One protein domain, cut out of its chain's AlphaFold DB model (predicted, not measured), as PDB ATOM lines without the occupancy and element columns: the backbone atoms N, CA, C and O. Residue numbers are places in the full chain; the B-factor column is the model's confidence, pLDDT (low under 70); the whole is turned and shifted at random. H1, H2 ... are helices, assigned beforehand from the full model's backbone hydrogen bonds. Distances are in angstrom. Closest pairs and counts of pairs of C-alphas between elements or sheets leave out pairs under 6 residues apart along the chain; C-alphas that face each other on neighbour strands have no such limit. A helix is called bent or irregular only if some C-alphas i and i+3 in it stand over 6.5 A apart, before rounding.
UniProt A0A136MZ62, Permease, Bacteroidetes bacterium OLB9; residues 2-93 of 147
ATOM      1  N   THR A   2     -19.707 -16.019   4.302       88.06
ATOM      2  CA  THR A   2     -20.805 -16.653   3.537       88.06
ATOM      3  C   THR A   2     -22.202 -16.302   4.058       88.06
ATOM      4  O   THR A   2     -23.083 -15.980   3.275       88.06
ATOM      5  N   PHE A   3     -22.393 -16.279   5.382       90.06
ATOM      6  CA  PHE A   3     -23.666 -15.885   5.996       90.06
ATOM      7  C   PHE A   3     -24.096 -14.460   5.610       90.06
ATOM      8  O   PHE A   3     -25.234 -14.239   5.210       90.06
ATOM      9  N   ILE A   4     -23.158 -13.510   5.667       91.75
ATOM     10  CA  ILE A   4     -23.378 -12.107   5.300       91.75
ATOM     11  C   ILE A   4     -23.728 -12.008   3.817       91.75
ATOM     12  O   ILE A   4     -24.725 -11.378   3.487       91.75
ATOM     13  N   ALA A   5     -22.977 -12.692   2.944       94.38
ATOM     14  CA  ALA A   5     -23.246 -12.723   1.507       94.38
ATOM     15  C   ALA A   5     -24.667 -13.215   1.203       94.38
ATOM     16  O   ALA A   5     -25.389 -12.582   0.439       94.38
ATOM     17  N   VAL A   6     -25.087 -14.321   1.826       95.62
ATOM     18  CA  VAL A   6     -26.407 -14.915   1.588       95.62
ATOM     19  C   VAL A   6     -27.518 -13.991   2.078       95.62
ATOM     20  O   VAL A   6     -28.428 -13.685   1.311       95.62
ATOM     21  N   ILE A   7     -27.446 -13.499   3.317       95.25
ATOM     22  CA  ILE A   7     -28.525 -12.678   3.882       95.25
ATOM     23  C   ILE A   7     -28.630 -11.325   3.183       95.25
ATOM     24  O   ILE A   7     -29.740 -10.923   2.838       95.25
ATOM     25  N   LEU A   8     -27.510 -10.637   2.929       96.44
ATOM     26  CA  LEU A   8     -27.541  -9.383   2.168       96.44
ATOM     27  C   LEU A   8     -28.044  -9.618   0.748       96.44
ATOM     28  O   LEU A   8     -28.885  -8.854   0.290       96.44
ATOM     29  N   SER A   9     -27.590 -10.671   0.062       97.00
ATOM     30  CA  SER A   9     -28.031 -10.942  -1.309       97.00
ATOM     31  C   SER A   9     -29.532 -11.199  -1.357       97.00
ATOM     32  O   SER A   9     -30.226 -10.597  -2.173       97.00
ATOM     33  N   VAL A  10     -30.052 -12.062  -0.481       97.19
ATOM     34  CA  VAL A  10     -31.482 -12.395  -0.432       97.19
ATOM     35  C   VAL A  10     -32.308 -11.176  -0.028       97.19
ATOM     36  O   VAL A  10     -33.275 -10.848  -0.711       97.19
ATOM     37  N   GLY A  11     -31.910 -10.467   1.028       96.62
ATOM     38  CA  GLY A  11     -32.641  -9.307   1.530       96.62
ATOM     39  C   GLY A  11     -32.682  -8.145   0.539       96.62
ATOM     40  O   GLY A  11     -33.746  -7.601   0.264       96.62
ATOM     41  N   LEU A  12     -31.547  -7.801  -0.073       97.25
ATOM     42  CA  LEU A  12     -31.494  -6.741  -1.084       97.25
ATOM     43  C   LEU A  12     -32.264  -7.123  -2.358       97.25
ATOM     44  O   LEU A  12     -32.934  -6.271  -2.937       97.25
ATOM     45  N   THR A  13     -32.217  -8.397  -2.766       97.00
ATOM     46  CA  THR A  13     -33.011  -8.890  -3.906       97.00
ATOM     47  C   THR A  13     -34.505  -8.810  -3.607       97.00
ATOM     48  O   THR A  13     -35.273  -8.373  -4.459       97.00
ATOM     49  N   PHE A  14     -34.918  -9.162  -2.386       96.19
ATOM     50  CA  PHE A  14     -36.304  -9.040  -1.937       96.19
ATOM     51  C   PHE A  14     -36.805  -7.588  -1.991       96.19
ATOM     52  O   PHE A  14     -37.925  -7.339  -2.426       96.19
ATOM     53  N   PHE A  15     -35.956  -6.619  -1.640       93.31
ATOM     54  CA  PHE A  15     -36.259  -5.189  -1.769       93.31
ATOM     55  C   PHE A  15     -36.119  -4.630  -3.197       93.31
ATOM     56  O   PHE A  15     -36.242  -3.419  -3.389       93.31
ATOM     57  N   GLY A  16     -35.850  -5.472  -4.201       91.50
ATOM     58  CA  GLY A  16     -35.732  -5.057  -5.602       91.50
ATOM     59  C   GLY A  16     -34.492  -4.210  -5.907       91.50
ATOM     60  O   GLY A  16     -34.467  -3.483  -6.901       91.50
ATOM     61  N   VAL A  17     -33.456  -4.271  -5.067       94.88
ATOM     62  CA  VAL A  17     -32.223  -3.499  -5.267       94.88
ATOM     63  C   VAL A  17     -31.442  -4.086  -6.443       94.88
ATOM     64  O   VAL A  17     -31.013  -5.244  -6.423       94.88
ATOM     65  N   LYS A  18     -31.218  -3.275  -7.484       94.00
ATOM     66  CA  LYS A  18     -30.362  -3.651  -8.617       94.00
ATOM     67  C   LYS A  18     -28.955  -3.989  -8.124       94.00
ATOM     68  O   LYS A  18     -28.427  -3.325  -7.238       94.00
ATOM     69  N   ASN A  19     -28.328  -4.994  -8.733       95.56
ATOM     70  CA  ASN A  19     -26.981  -5.448  -8.370       95.56
ATOM     71  C   ASN A  19     -26.851  -5.968  -6.919       95.56
ATOM     72  O   ASN A  19     -25.746  -5.999  -6.380       95.56
ATOM     73  N   ALA A  20     -27.946  -6.436  -6.301       96.62
ATOM     74  CA  ALA A  20     -27.964  -6.995  -4.943       96.62
ATOM     75  C   ALA A  20     -26.858  -8.034  -4.683       96.62
ATOM     76  O   ALA A  20     -26.155  -7.945  -3.678       96.62
ATOM     77  N   LEU A  21     -26.661  -8.983  -5.607       96.81
ATOM     78  CA  LEU A  21     -25.627 -10.013  -5.484       96.81
ATOM     79  C   LEU A  21     -24.213  -9.415  -5.470       96.81
ATOM     80  O   LEU A  21     -23.383  -9.828  -4.666       96.81
ATOM     81  N   LEU A  22     -23.943  -8.424  -6.327       97.31
ATOM     82  CA  LEU A  22     -22.644  -7.750  -6.394       97.31
ATOM     83  C   LEU A  22     -22.364  -6.962  -5.109       97.31
ATOM     84  O   LEU A  22     -21.274  -7.069  -4.549       97.31
ATOM     85  N   ILE A  23     -23.363  -6.219  -4.617       97.56
ATOM     86  CA  ILE A  23     -23.285  -5.484  -3.348       97.56
ATOM     87  C   ILE A  23     -22.990  -6.456  -2.200       97.56
ATOM     88  O   ILE A  23     -22.059  -6.237  -1.426       97.56
ATOM     89  N   ALA A  24     -23.751  -7.548  -2.107       97.31
ATOM     90  CA  ALA A  24     -23.611  -8.539  -1.048       97.31
ATOM     91  C   ALA A  24     -22.269  -9.282  -1.101       97.31
ATOM     92  O   ALA A  24     -21.651  -9.519  -0.062       97.31
ATOM     93  N   PHE A  25     -21.797  -9.624  -2.301       97.12
ATOM     94  CA  PHE A  25     -20.506 -10.271  -2.507       97.12
ATOM     95  C   PHE A  25     -19.349  -9.362  -2.082       97.12
ATOM     96  O   PHE A  25     -18.497  -9.779  -1.296       97.12
ATOM     97  N   PHE A  26     -19.355  -8.104  -2.528       97.19
ATOM     98  CA  PHE A  26     -18.348  -7.125  -2.125       97.19
ATOM     99  C   PHE A  26     -18.366  -6.888  -0.610       97.19
ATOM    100  O   PHE A  26     -17.321  -6.960   0.039       97.19
ATOM    101  N   ALA A  27     -19.556  -6.682  -0.033       96.19
ATOM    102  CA  ALA A  27     -19.730  -6.518   1.407       96.19
ATOM    103  C   ALA A  27     -19.165  -7.718   2.184       96.19
ATOM    104  O   ALA A  27     -18.461  -7.535   3.173       96.19
ATOM    105  N   ALA A  28     -19.402  -8.946   1.720       94.75
ATOM    106  CA  ALA A  28     -18.891 -10.148   2.367       94.75
ATOM    107  C   ALA A  28     -17.363 -10.291   2.290       94.75
ATOM    108  O   ALA A  28     -16.772 -10.804   3.240       94.75
ATOM    109  N   ILE A  29     -16.728  -9.844   1.199       95.31
ATOM    110  CA  ILE A  29     -15.262  -9.815   1.076       95.31
ATOM    111  C   ILE A  29     -14.677  -8.799   2.053       95.31
ATOM    112  O   ILE A  29     -13.791  -9.133   2.838       95.31
ATOM    113  N   ILE A  30     -15.171  -7.561   2.029       94.81
ATOM    114  CA  ILE A  30     -14.584  -6.491   2.837       94.81
ATOM    115  C   ILE A  30     -14.849  -6.687   4.337       94.81
ATOM    116  O   ILE A  30     -14.068  -6.219   5.163       94.81
ATOM    117  N   ASN A  31     -15.887  -7.450   4.706       90.56
ATOM    118  CA  ASN A  31     -16.186  -7.814   6.093       90.56
ATOM    119  C   ASN A  31     -15.093  -8.665   6.766       90.56
ATOM    120  O   ASN A  31     -15.174  -8.922   7.964       90.56
ATOM    121  N   VAL A  32     -14.052  -9.077   6.032       86.94
ATOM    122  CA  VAL A  32     -12.800  -9.586   6.615       86.94
ATOM    123  C   VAL A  32     -12.153  -8.565   7.553       86.94
ATOM    124  O   VAL A  32     -11.542  -8.974   8.537       86.94
ATOM    125  N   ILE A  33     -12.314  -7.262   7.295       86.50
ATOM    126  CA  ILE A  33     -11.835  -6.186   8.169       86.50
ATOM    127  C   ILE A  33     -12.939  -5.864   9.194       86.50
ATOM    128  O   ILE A  33     -13.958  -5.280   8.814       86.50
ATOM    129  N   PRO A  34     -12.779  -6.203  10.487       80.81
ATOM    130  CA  PRO A  34     -13.818  -5.980  11.492       80.81
ATOM    131  C   PRO A  34     -14.158  -4.497  11.645       80.81
ATOM    132  O   PRO A  34     -13.268  -3.647  11.584       80.81
ATOM    133  N   TYR A  35     -15.439  -4.195  11.870       80.81
ATOM    134  CA  TYR A  35     -16.023  -2.851  12.042       80.81
ATOM    135  C   TYR A  35     -15.927  -1.919  10.823       80.81
ATOM    136  O   TYR A  35     -16.909  -1.265  10.487       80.81
ATOM    137  N   ILE A  36     -14.796  -1.892  10.123       87.31
ATOM    138  CA  ILE A  36     -14.574  -1.075   8.926       87.31
ATOM    139  C   ILE A  36     -15.236  -1.709   7.697       87.31
ATOM    140  O   ILE A  36     -15.874  -1.009   6.912       87.31
ATOM    141  N   GLY A  37     -15.137  -3.030   7.543       91.12
ATOM    142  CA  GLY A  37     -15.722  -3.771   6.429       91.12
ATOM    143  C   GLY A  37     -17.219  -3.516   6.233       91.12
ATOM    144  O   GLY A  37     -17.601  -3.087   5.144       91.12
ATOM    145  N   PRO A  38     -18.070  -3.684   7.264       92.12
ATOM    146  CA  PRO A  38     -19.492  -3.350   7.173       92.12
ATOM    147  C   PRO A  38     -19.765  -1.929   6.664       92.12
ATOM    148  O   PRO A  38     -20.647  -1.736   5.828       92.12
ATOM    149  N   VAL A  39     -18.994  -0.940   7.133       93.31
ATOM    150  CA  VAL A  39     -19.150   0.468   6.739       93.31
ATOM    151  C   VAL A  39     -18.778   0.659   5.271       93.31
ATOM    152  O   VAL A  39     -19.557   1.238   4.516       93.31
ATOM    153  N   ILE A  40     -17.636   0.122   4.835       96.44
ATOM    154  CA  ILE A  40     -17.211   0.197   3.429       96.44
ATOM    155  C   ILE A  40     -18.218  -0.523   2.522       96.44
ATOM    156  O   ILE A  40     -18.584   0.004   1.472       96.44
ATOM    157  N   GLY A  41     -18.703  -1.697   2.929       96.88
ATOM    158  CA  GLY A  41     -19.714  -2.455   2.192       96.88
ATOM    159  C   GLY A  41     -21.029  -1.687   2.045       96.88
ATOM    160  O   GLY A  41     -21.602  -1.663   0.956       96.88
ATOM    161  N   MET A  42     -21.475  -1.012   3.108       96.88
ATOM    162  CA  MET A  42     -22.672  -0.171   3.087       96.88
ATOM    163  C   MET A  42     -22.499   1.020   2.141       96.88
ATOM    164  O   MET A  42     -23.355   1.249   1.289       96.88
ATOM    165  N   VAL A  43     -21.380   1.748   2.245       97.81
ATOM    166  CA  VAL A  43     -21.071   2.881   1.356       97.81
ATOM    167  C   VAL A  43     -21.038   2.426  -0.101       97.81
ATOM    168  O   VAL A  43     -21.666   3.049  -0.954       97.81
ATOM    169  N   PHE A  44     -20.381   1.301  -0.386       97.75
ATOM    170  CA  PHE A  44     -20.364   0.706  -1.721       97.75
ATOM    171  C   PHE A  44     -21.774   0.362  -2.223       97.75
ATOM    172  O   PHE A  44     -22.117   0.683  -3.360       97.75
ATOM    173  N   GLY A  45     -22.614  -0.233  -1.372       97.38
ATOM    174  CA  GLY A  45     -24.005  -0.548  -1.697       97.38
ATOM    175  C   GLY A  45     -24.844   0.686  -2.033       97.38
ATOM    176  O   GLY A  45     -25.598   0.673  -3.008       97.38
ATOM    177  N   VAL A  46     -24.677   1.772  -1.276       97.50
ATOM    178  CA  VAL A  46     -25.353   3.052  -1.541       97.50
ATOM    179  C   VAL A  46     -24.878   3.655  -2.864       97.50
ATOM    180  O   VAL A  46     -25.708   4.029  -3.690       97.50
ATOM    181  N   LEU A  47     -23.564   3.692  -3.107       97.38
ATOM    182  CA  LEU A  47     -22.999   4.222  -4.352       97.38
ATOM    183  C   LEU A  47     -23.483   3.438  -5.574       97.38
ATOM    184  O   LEU A  47     -23.979   4.043  -6.523       97.38
ATOM    185  N   LEU A  48     -23.436   2.102  -5.533       97.19
ATOM    186  CA  LEU A  48     -23.963   1.272  -6.619       97.19
ATOM    187  C   LEU A  48     -25.457   1.495  -6.844       97.19
ATOM    188  O   LEU A  48     -25.904   1.503  -7.991       97.19
ATOM    189  N   THR A  49     -26.227   1.695  -5.777       96.50
ATOM    190  CA  THR A  49     -27.664   1.969  -5.880       96.50
ATOM    191  C   THR A  49     -27.929   3.280  -6.611       96.50
ATOM    192  O   THR A  49     -28.795   3.312  -7.485       96.50
ATOM    193  N   ILE A  50     -27.162   4.331  -6.316       95.56
ATOM    194  CA  ILE A  50     -27.253   5.619  -7.018       95.56
ATOM    195  C   ILE A  50     -26.856   5.444  -8.489       95.56
ATOM    196  O   ILE A  50     -27.619   5.813  -9.380       95.56
ATOM    197  N   SER A  51     -25.706   4.819  -8.758       95.12
ATOM    198  CA  SER A  51     -25.187   4.642 -10.121       95.12
ATOM    199  C   SER A  51     -26.062   3.750 -11.007       95.12
ATOM    200  O   SER A  51     -26.071   3.922 -12.218       95.12
ATOM    201  N   SER A  52     -26.809   2.806 -10.428       94.19
ATOM    202  CA  SER A  52     -27.650   1.861 -11.185       94.19
ATOM    203  C   SER A  52     -29.065   2.385 -11.474       94.19
ATOM    204  O   SER A  52     -29.862   1.696 -12.120       94.19
ATOM    205  N   ASN A  53     -29.418   3.562 -10.951       93.38
ATOM    206  CA  ASN A  53     -30.769   4.122 -11.013       93.38
ATOM    207  C   ASN A  53     -30.767   5.600 -11.435       93.38
ATOM    208  O   ASN A  53     -31.585   6.378 -10.953       93.38
ATOM    209  N   THR A  54     -29.870   5.981 -12.347       90.44
ATOM    210  CA  THR A  54     -29.735   7.357 -12.864       90.44
ATOM    211  C   THR A  54     -30.985   7.883 -13.566       90.44
ATOM    212  O   THR A  54     -31.176   9.092 -13.634       90.44
ATOM    213  N   ASP A  55     -31.846   6.989 -14.055       92.06
ATOM    214  CA  ASP A  55     -33.088   7.343 -14.756       92.06
ATOM    215  C   ASP A  55     -34.213   7.785 -13.800       92.06
ATOM    216  O   ASP A  55     -35.246   8.291 -14.237       92.06
ATOM    217  N   LEU A  56     -34.046   7.570 -12.489       92.00
ATOM    218  CA  LEU A  56     -35.045   7.892 -11.474       92.00
ATOM    219  C   LEU A  56     -34.776   9.258 -10.837       92.00
ATOM    220  O   LEU A  56     -33.637   9.637 -10.569       92.00
ATOM    221  N   ALA A  57     -35.846   9.974 -10.487       93.19
ATOM    222  CA  ALA A  57     -35.731  11.175  -9.668       93.19
ATOM    223  C   ALA A  57     -35.171  10.834  -8.274       93.19
ATOM    224  O   ALA A  57     -35.557   9.838  -7.655       93.19
ATOM    225  N   PHE A  58     -34.282  11.686  -7.754       91.19
ATOM    226  CA  PHE A  58     -33.555  11.404  -6.514       91.19
ATOM    227  C   PHE A  58     -34.492  11.182  -5.315       91.19
ATOM    228  O   PHE A  58     -34.437  10.135  -4.679       91.19
ATOM    229  N   TYR A  59     -35.388  12.134  -5.036       90.38
ATOM    230  CA  TYR A  59     -36.235  12.099  -3.838       90.38
ATOM    231  C   TYR A  59     -37.348  11.048  -3.893       90.38
ATOM    232  O   TYR A  59     -37.590  10.369  -2.900       90.38
ATOM    233  N   SER A  60     -38.032  10.912  -5.030       90.62
ATOM    234  CA  SER A  60     -39.185  10.013  -5.165       90.62
ATOM    235  C   SER A  60     -38.815   8.598  -5.616       90.62
ATOM    236  O   SER A  60     -39.618   7.689  -5.430       90.62
ATOM    237  N   GLY A  61     -37.627   8.398  -6.195       91.94
ATOM    238  CA  GLY A  61     -37.193   7.112  -6.743       91.94
ATOM    239  C   GLY A  61     -35.969   6.526  -6.046       91.94
ATOM    240  O   GLY A  61     -36.052   5.446  -5.466       91.94
ATOM    241  N   ILE A  62     -34.827   7.221  -6.082       93.94
ATOM    242  CA  ILE A  62     -33.551   6.674  -5.577       93.94
ATOM    243  C   ILE A  62     -33.540   6.597  -4.044       93.94
ATOM    244  O   ILE A  62     -33.120   5.588  -3.475       93.94
ATOM    245  N   MET A  63     -34.017   7.644  -3.366       94.50
ATOM    246  CA  MET A  63     -33.966   7.763  -1.907       94.50
ATOM    247  C   MET A  63     -34.664   6.586  -1.187       94.50
ATOM    248  O   MET A  63     -34.030   6.000  -0.307       94.50
ATOM    249  N   PRO A  64     -35.890   6.152  -1.556       95.06
ATOM    250  CA  PRO A  64     -36.509   4.958  -0.967       95.06
ATOM    251  C   PRO A  64     -35.667   3.679  -1.104       95.06
ATOM    252  O   PRO A  64     -35.598   2.877  -0.174       95.06
ATOM    253  N   ILE A  65     -34.985   3.492  -2.237       95.94
ATOM    254  CA  ILE A  65     -34.144   2.307  -2.473       95.94
ATOM    255  C   ILE A  65     -32.900   2.362  -1.581       95.94
ATOM    256  O   ILE A  65     -32.533   1.354  -0.978       95.94
ATOM    257  N   ILE A  66     -32.284   3.540  -1.433       96.62
ATOM    258  CA  ILE A  66     -31.177   3.748  -0.487       96.62
ATOM    259  C   ILE A  66     -31.623   3.402   0.937       96.62
ATOM    260  O   ILE A  66     -30.891   2.711   1.642       96.62
ATOM    261  N   PHE A  67     -32.822   3.814   1.356       96.50
ATOM    262  CA  PHE A  67     -33.355   3.440   2.668       96.50
ATOM    263  C   PHE A  67     -33.458   1.923   2.840       96.50
ATOM    264  O   PHE A  67     -33.017   1.409   3.867       96.50
ATOM    265  N   ASN A  68     -33.945   1.192   1.834       95.75
ATOM    266  CA  ASN A  68     -33.984  -0.273   1.879       95.75
ATOM    267  C   ASN A  68     -32.581  -0.884   2.023       95.75
ATOM    268  O   ASN A  68     -32.389  -1.811   2.812       95.75
ATOM    269  N   VAL A  69     -31.583  -0.343   1.314       97.31
ATOM    270  CA  VAL A  69     -30.179  -0.766   1.450       97.31
ATOM    271  C   VAL A  69     -29.680  -0.524   2.872       97.31
ATOM    272  O   VAL A  69     -29.164  -1.448   3.499       97.31
ATOM    273  N   LEU A  70     -29.868   0.681   3.412       97.56
ATOM    274  CA  LEU A  70     -29.428   1.038   4.763       97.56
ATOM    275  C   LEU A  70     -30.094   0.169   5.833       97.56
ATOM    276  O   LEU A  70     -29.411  -0.307   6.739       97.56
ATOM    277  N   ILE A  71     -31.399  -0.088   5.711       96.94
ATOM    278  CA  ILE A  71     -32.142  -0.973   6.617       96.94
ATOM    279  C   ILE A  71     -31.566  -2.387   6.557       96.94
ATOM    280  O   ILE A  71     -31.276  -2.975   7.599       96.94
ATOM    281  N   MET A  72     -31.349  -2.925   5.356       96.81
ATOM    282  CA  MET A  72     -30.839  -4.286   5.206       96.81
ATOM    283  C   MET A  72     -29.416  -4.429   5.760       96.81
ATOM    284  O   MET A  72     -29.133  -5.375   6.497       96.81
ATOM    285  N   PHE A  73     -28.531  -3.469   5.472       96.62
ATOM    286  CA  PHE A  73     -27.197  -3.422   6.074       96.62
ATOM    287  C   PHE A  73     -27.266  -3.264   7.594       96.62
ATOM    288  O   PHE A  73     -26.512  -3.931   8.296       96.62
ATOM    289  N   GLY A  74     -28.183  -2.446   8.114       95.44
ATOM    290  CA  GLY A  74     -28.402  -2.275   9.549       95.44
ATOM    291  C   GLY A  74     -28.813  -3.576  10.239       95.44
ATOM    292  O   GLY A  74     -28.218  -3.943  11.250       95.44
ATOM    293  N   ILE A  75     -29.763  -4.318   9.662       95.25
ATOM    294  CA  ILE A  75     -30.203  -5.626  10.173       95.25
ATOM    295  C   ILE A  75     -29.032  -6.612  10.196       95.25
ATOM    296  O   ILE A  75     -28.769  -7.237  11.225       95.25
ATOM    297  N   VAL A  76     -28.300  -6.739   9.085       94.38
ATOM    298  CA  VAL A  76     -27.160  -7.665   9.013       94.38
ATOM    299  C   VAL A  76     -26.054  -7.260   9.977       94.38
ATOM    300  O   VAL A  76     -25.504  -8.124  10.654       94.38
ATOM    301  N   HIS A  77     -25.759  -5.967  10.096       92.62
ATOM    302  CA  HIS A  77     -24.740  -5.467  11.012       92.62
ATOM    303  C   HIS A  77     -25.113  -5.713  12.480       92.62
ATOM    304  O   HIS A  77     -24.255  -6.078  13.283       92.62
ATOM    305  N   LEU A  78     -26.395  -5.580  12.830       92.06
ATOM    306  CA  LEU A  78     -26.886  -5.883  14.171       92.06
ATOM    307  C   LEU A  78     -26.722  -7.372  14.501       92.06
ATOM    308  O   LEU A  78     -26.215  -7.715  15.569       92.06
ATOM    309  N   ILE A  79     -27.102  -8.254  13.574       92.12
ATOM    310  CA  ILE A  79     -26.925  -9.703  13.730       92.12
ATOM    311  C   ILE A  79     -25.435 -10.049  13.846       92.12
ATOM    312  O   ILE A  79     -25.053 -10.848  14.706       92.12
ATOM    313  N   ASP A  80     -24.586  -9.435  13.021       89.69
ATOM    314  CA  ASP A  80     -23.147  -9.683  13.037       89.69
ATOM    315  C   ASP A  80     -22.518  -9.287  14.377       89.69
ATOM    316  O   ASP A  80     -21.841 -10.104  14.999       89.69
ATOM    317  N   ASN A  81     -22.818  -8.091  14.886       88.62
ATOM    318  CA  ASN A  81     -22.234  -7.590  16.130       88.62
ATOM    319  C   ASN A  81     -22.777  -8.284  17.387       88.62
ATOM    320  O   ASN A  81     -22.020  -8.520  18.327       88.62
ATOM    321  N   LEU A  82     -24.081  -8.579  17.441       89.06
ATOM    322  CA  LEU A  82     -24.710  -9.124  18.651       89.06
ATOM    323  C   LEU A  82     -24.624 -10.649  18.735       89.06
ATOM    324  O   LEU A  82     -24.566 -11.197  19.834       89.06
ATOM    325  N   VAL A  83     -24.639 -11.343  17.594       89.75
ATOM    326  CA  VAL A  83     -24.763 -12.806  17.557       89.75
ATOM    327  C   VAL A  83     -23.538 -13.455  16.935       89.75
ATOM    328  O   VAL A  83     -22.966 -14.363  17.538       89.75
ATOM    329  N   LEU A  84     -23.121 -13.038  15.738       89.19
ATOM    330  CA  LEU A  84     -22.080 -13.766  15.007       89.19
ATOM    331  C   LEU A  84     -20.699 -13.544  15.617       89.19
ATOM    332  O   LEU A  84     -20.028 -14.521  15.939       89.19
ATOM    333  N   GLN A  85     -20.288 -12.292  15.819       88.50
ATOM    334  CA  GLN A  85     -18.966 -11.955  16.342       88.50
ATOM    335  C   GLN A  85     -18.706 -12.600  17.713       88.50
ATOM    336  O   GLN A  85     -17.716 -13.329  17.819       88.50
ATOM    337  N   PRO A  86     -19.577 -12.459  18.737       88.88
ATOM    338  CA  PRO A  86     -19.345 -13.108  20.023       88.88
ATOM    339  C   PRO A  86     -19.244 -14.625  19.899       88.88
ATOM    340  O   PRO A  86     -18.338 -15.209  20.477       88.88
ATOM    341  N   ASN A  87     -20.104 -15.266  19.099       90.81
ATOM    342  CA  ASN A  87     -20.074 -16.719  18.900       90.81
ATOM    343  C   ASN A  87     -18.836 -17.212  18.135       90.81
ATOM    344  O   ASN A  87     -18.354 -18.318  18.388       90.81
ATOM    345  N   ILE A  88     -18.348 -16.441  17.162       88.69
ATOM    346  CA  ILE A  88     -17.141 -16.778  16.400       88.69
ATOM    347  C   ILE A  88     -15.927 -16.662  17.323       88.69
ATOM    348  O   ILE A  88     -15.174 -17.624  17.480       88.69
ATOM    349  N   PHE A  89     -15.773 -15.519  17.989       88.56
ATOM    350  CA  PHE A  89     -14.617 -15.254  18.839       88.56
ATOM    351  C   PHE A  89     -14.601 -16.111  20.104       88.56
ATOM    352  O   PHE A  89     -13.532 -16.553  20.522       88.56
ATOM    353  N   SER A  90     -15.760 -16.421  20.689       90.31
ATOM    354  CA  SER A  90     -15.842 -17.281  21.872       90.31
ATOM    355  C   SER A  90     -15.302 -18.682  21.609       90.31
ATOM    356  O   SER A  90     -14.615 -19.242  22.462       90.31
ATOM    357  N   LYS A  91     -15.539 -19.225  20.409       89.56
ATOM    358  CA  LYS A  91     -14.961 -20.500  19.972       89.56
ATOM    359  C   LYS A  91     -13.447 -20.396  19.812       89.56
ATOM    360  O   LYS A  91     -12.743 -21.298  20.257       89.56
ATOM    361  N   SER A  92     -12.942 -19.297  19.249       87.44
ATOM    362  CA  SER A  92     -11.500 -19.073  19.073       87.44
ATOM    363  C   SER A  92     -10.736 -19.012  20.398       87.44
ATOM    364  O   SER A  92      -9.626 -19.530  20.474       87.44
ATOM    365  N   VAL A  93     -11.322 -18.425  21.447       89.88
ATOM    366  CA  VAL A  93     -10.654 -18.257  22.756       89.88
ATOM    367  C   VAL A  93     -11.204 -19.173  23.857       89.88
ATOM    368  O   VAL A  93     -10.922 -18.965  25.039       89.88
TER     369      VAL A  93
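This is residues 2 to 93 of the 147 residues of the protein "Permease" of Bacteroidetes bacterium OLB9 (UniProt A0A136MZ62). Helices H1, H2, H3 and long arm H4a form an up-and-down bundle, each running against the one before, and H4b, the other arm of bent H4, runs on past one end. The printed part has 92 residues with four named helices, H1 to H4 in order: all helix. It is compact, radius of gyration of the C-alphas 13.7 A, a rod spanning 51 by 17 by 17 A.

H4, residues 58 to 92, by its hydrogen bonds assigned as one helix, is bent: C-alphas 82 and 85 are 6.8 A apart. Arm H4a, residues 58 to 82, is irregular, C-alphas 60 and 63 being 6.6 A apart; H4b, residues 85 to 92, is near it. H4a and H3, residues 36 to 51, touch as a hairpin, closest C-alphas Val 46 and Ile 66, 6.0 A. With residues 68 to 76 alone H4a touches H1, residues 2 to 14, closest C-alphas Gly 11 and Met 72, 6.5 A. H2, residues 20 to 30, touches H1, closest C-alphas Ser 9 and Leu 21, 4.9 A. O i to N i+4 pairs are within hydrogen-bond range throughout H1, H2 and H3, 18 of 21 in H4a, 3 of 4 in H4b.

H4a measures 33.7 A, H3 22.5 A. C-alpha 2 is at (-20.805, -16.653, 3.537), C-alpha 92 at (-11.500, -19.073, 19.073).

The printed part has no cut; no printed residue is under 70 in pLDDT.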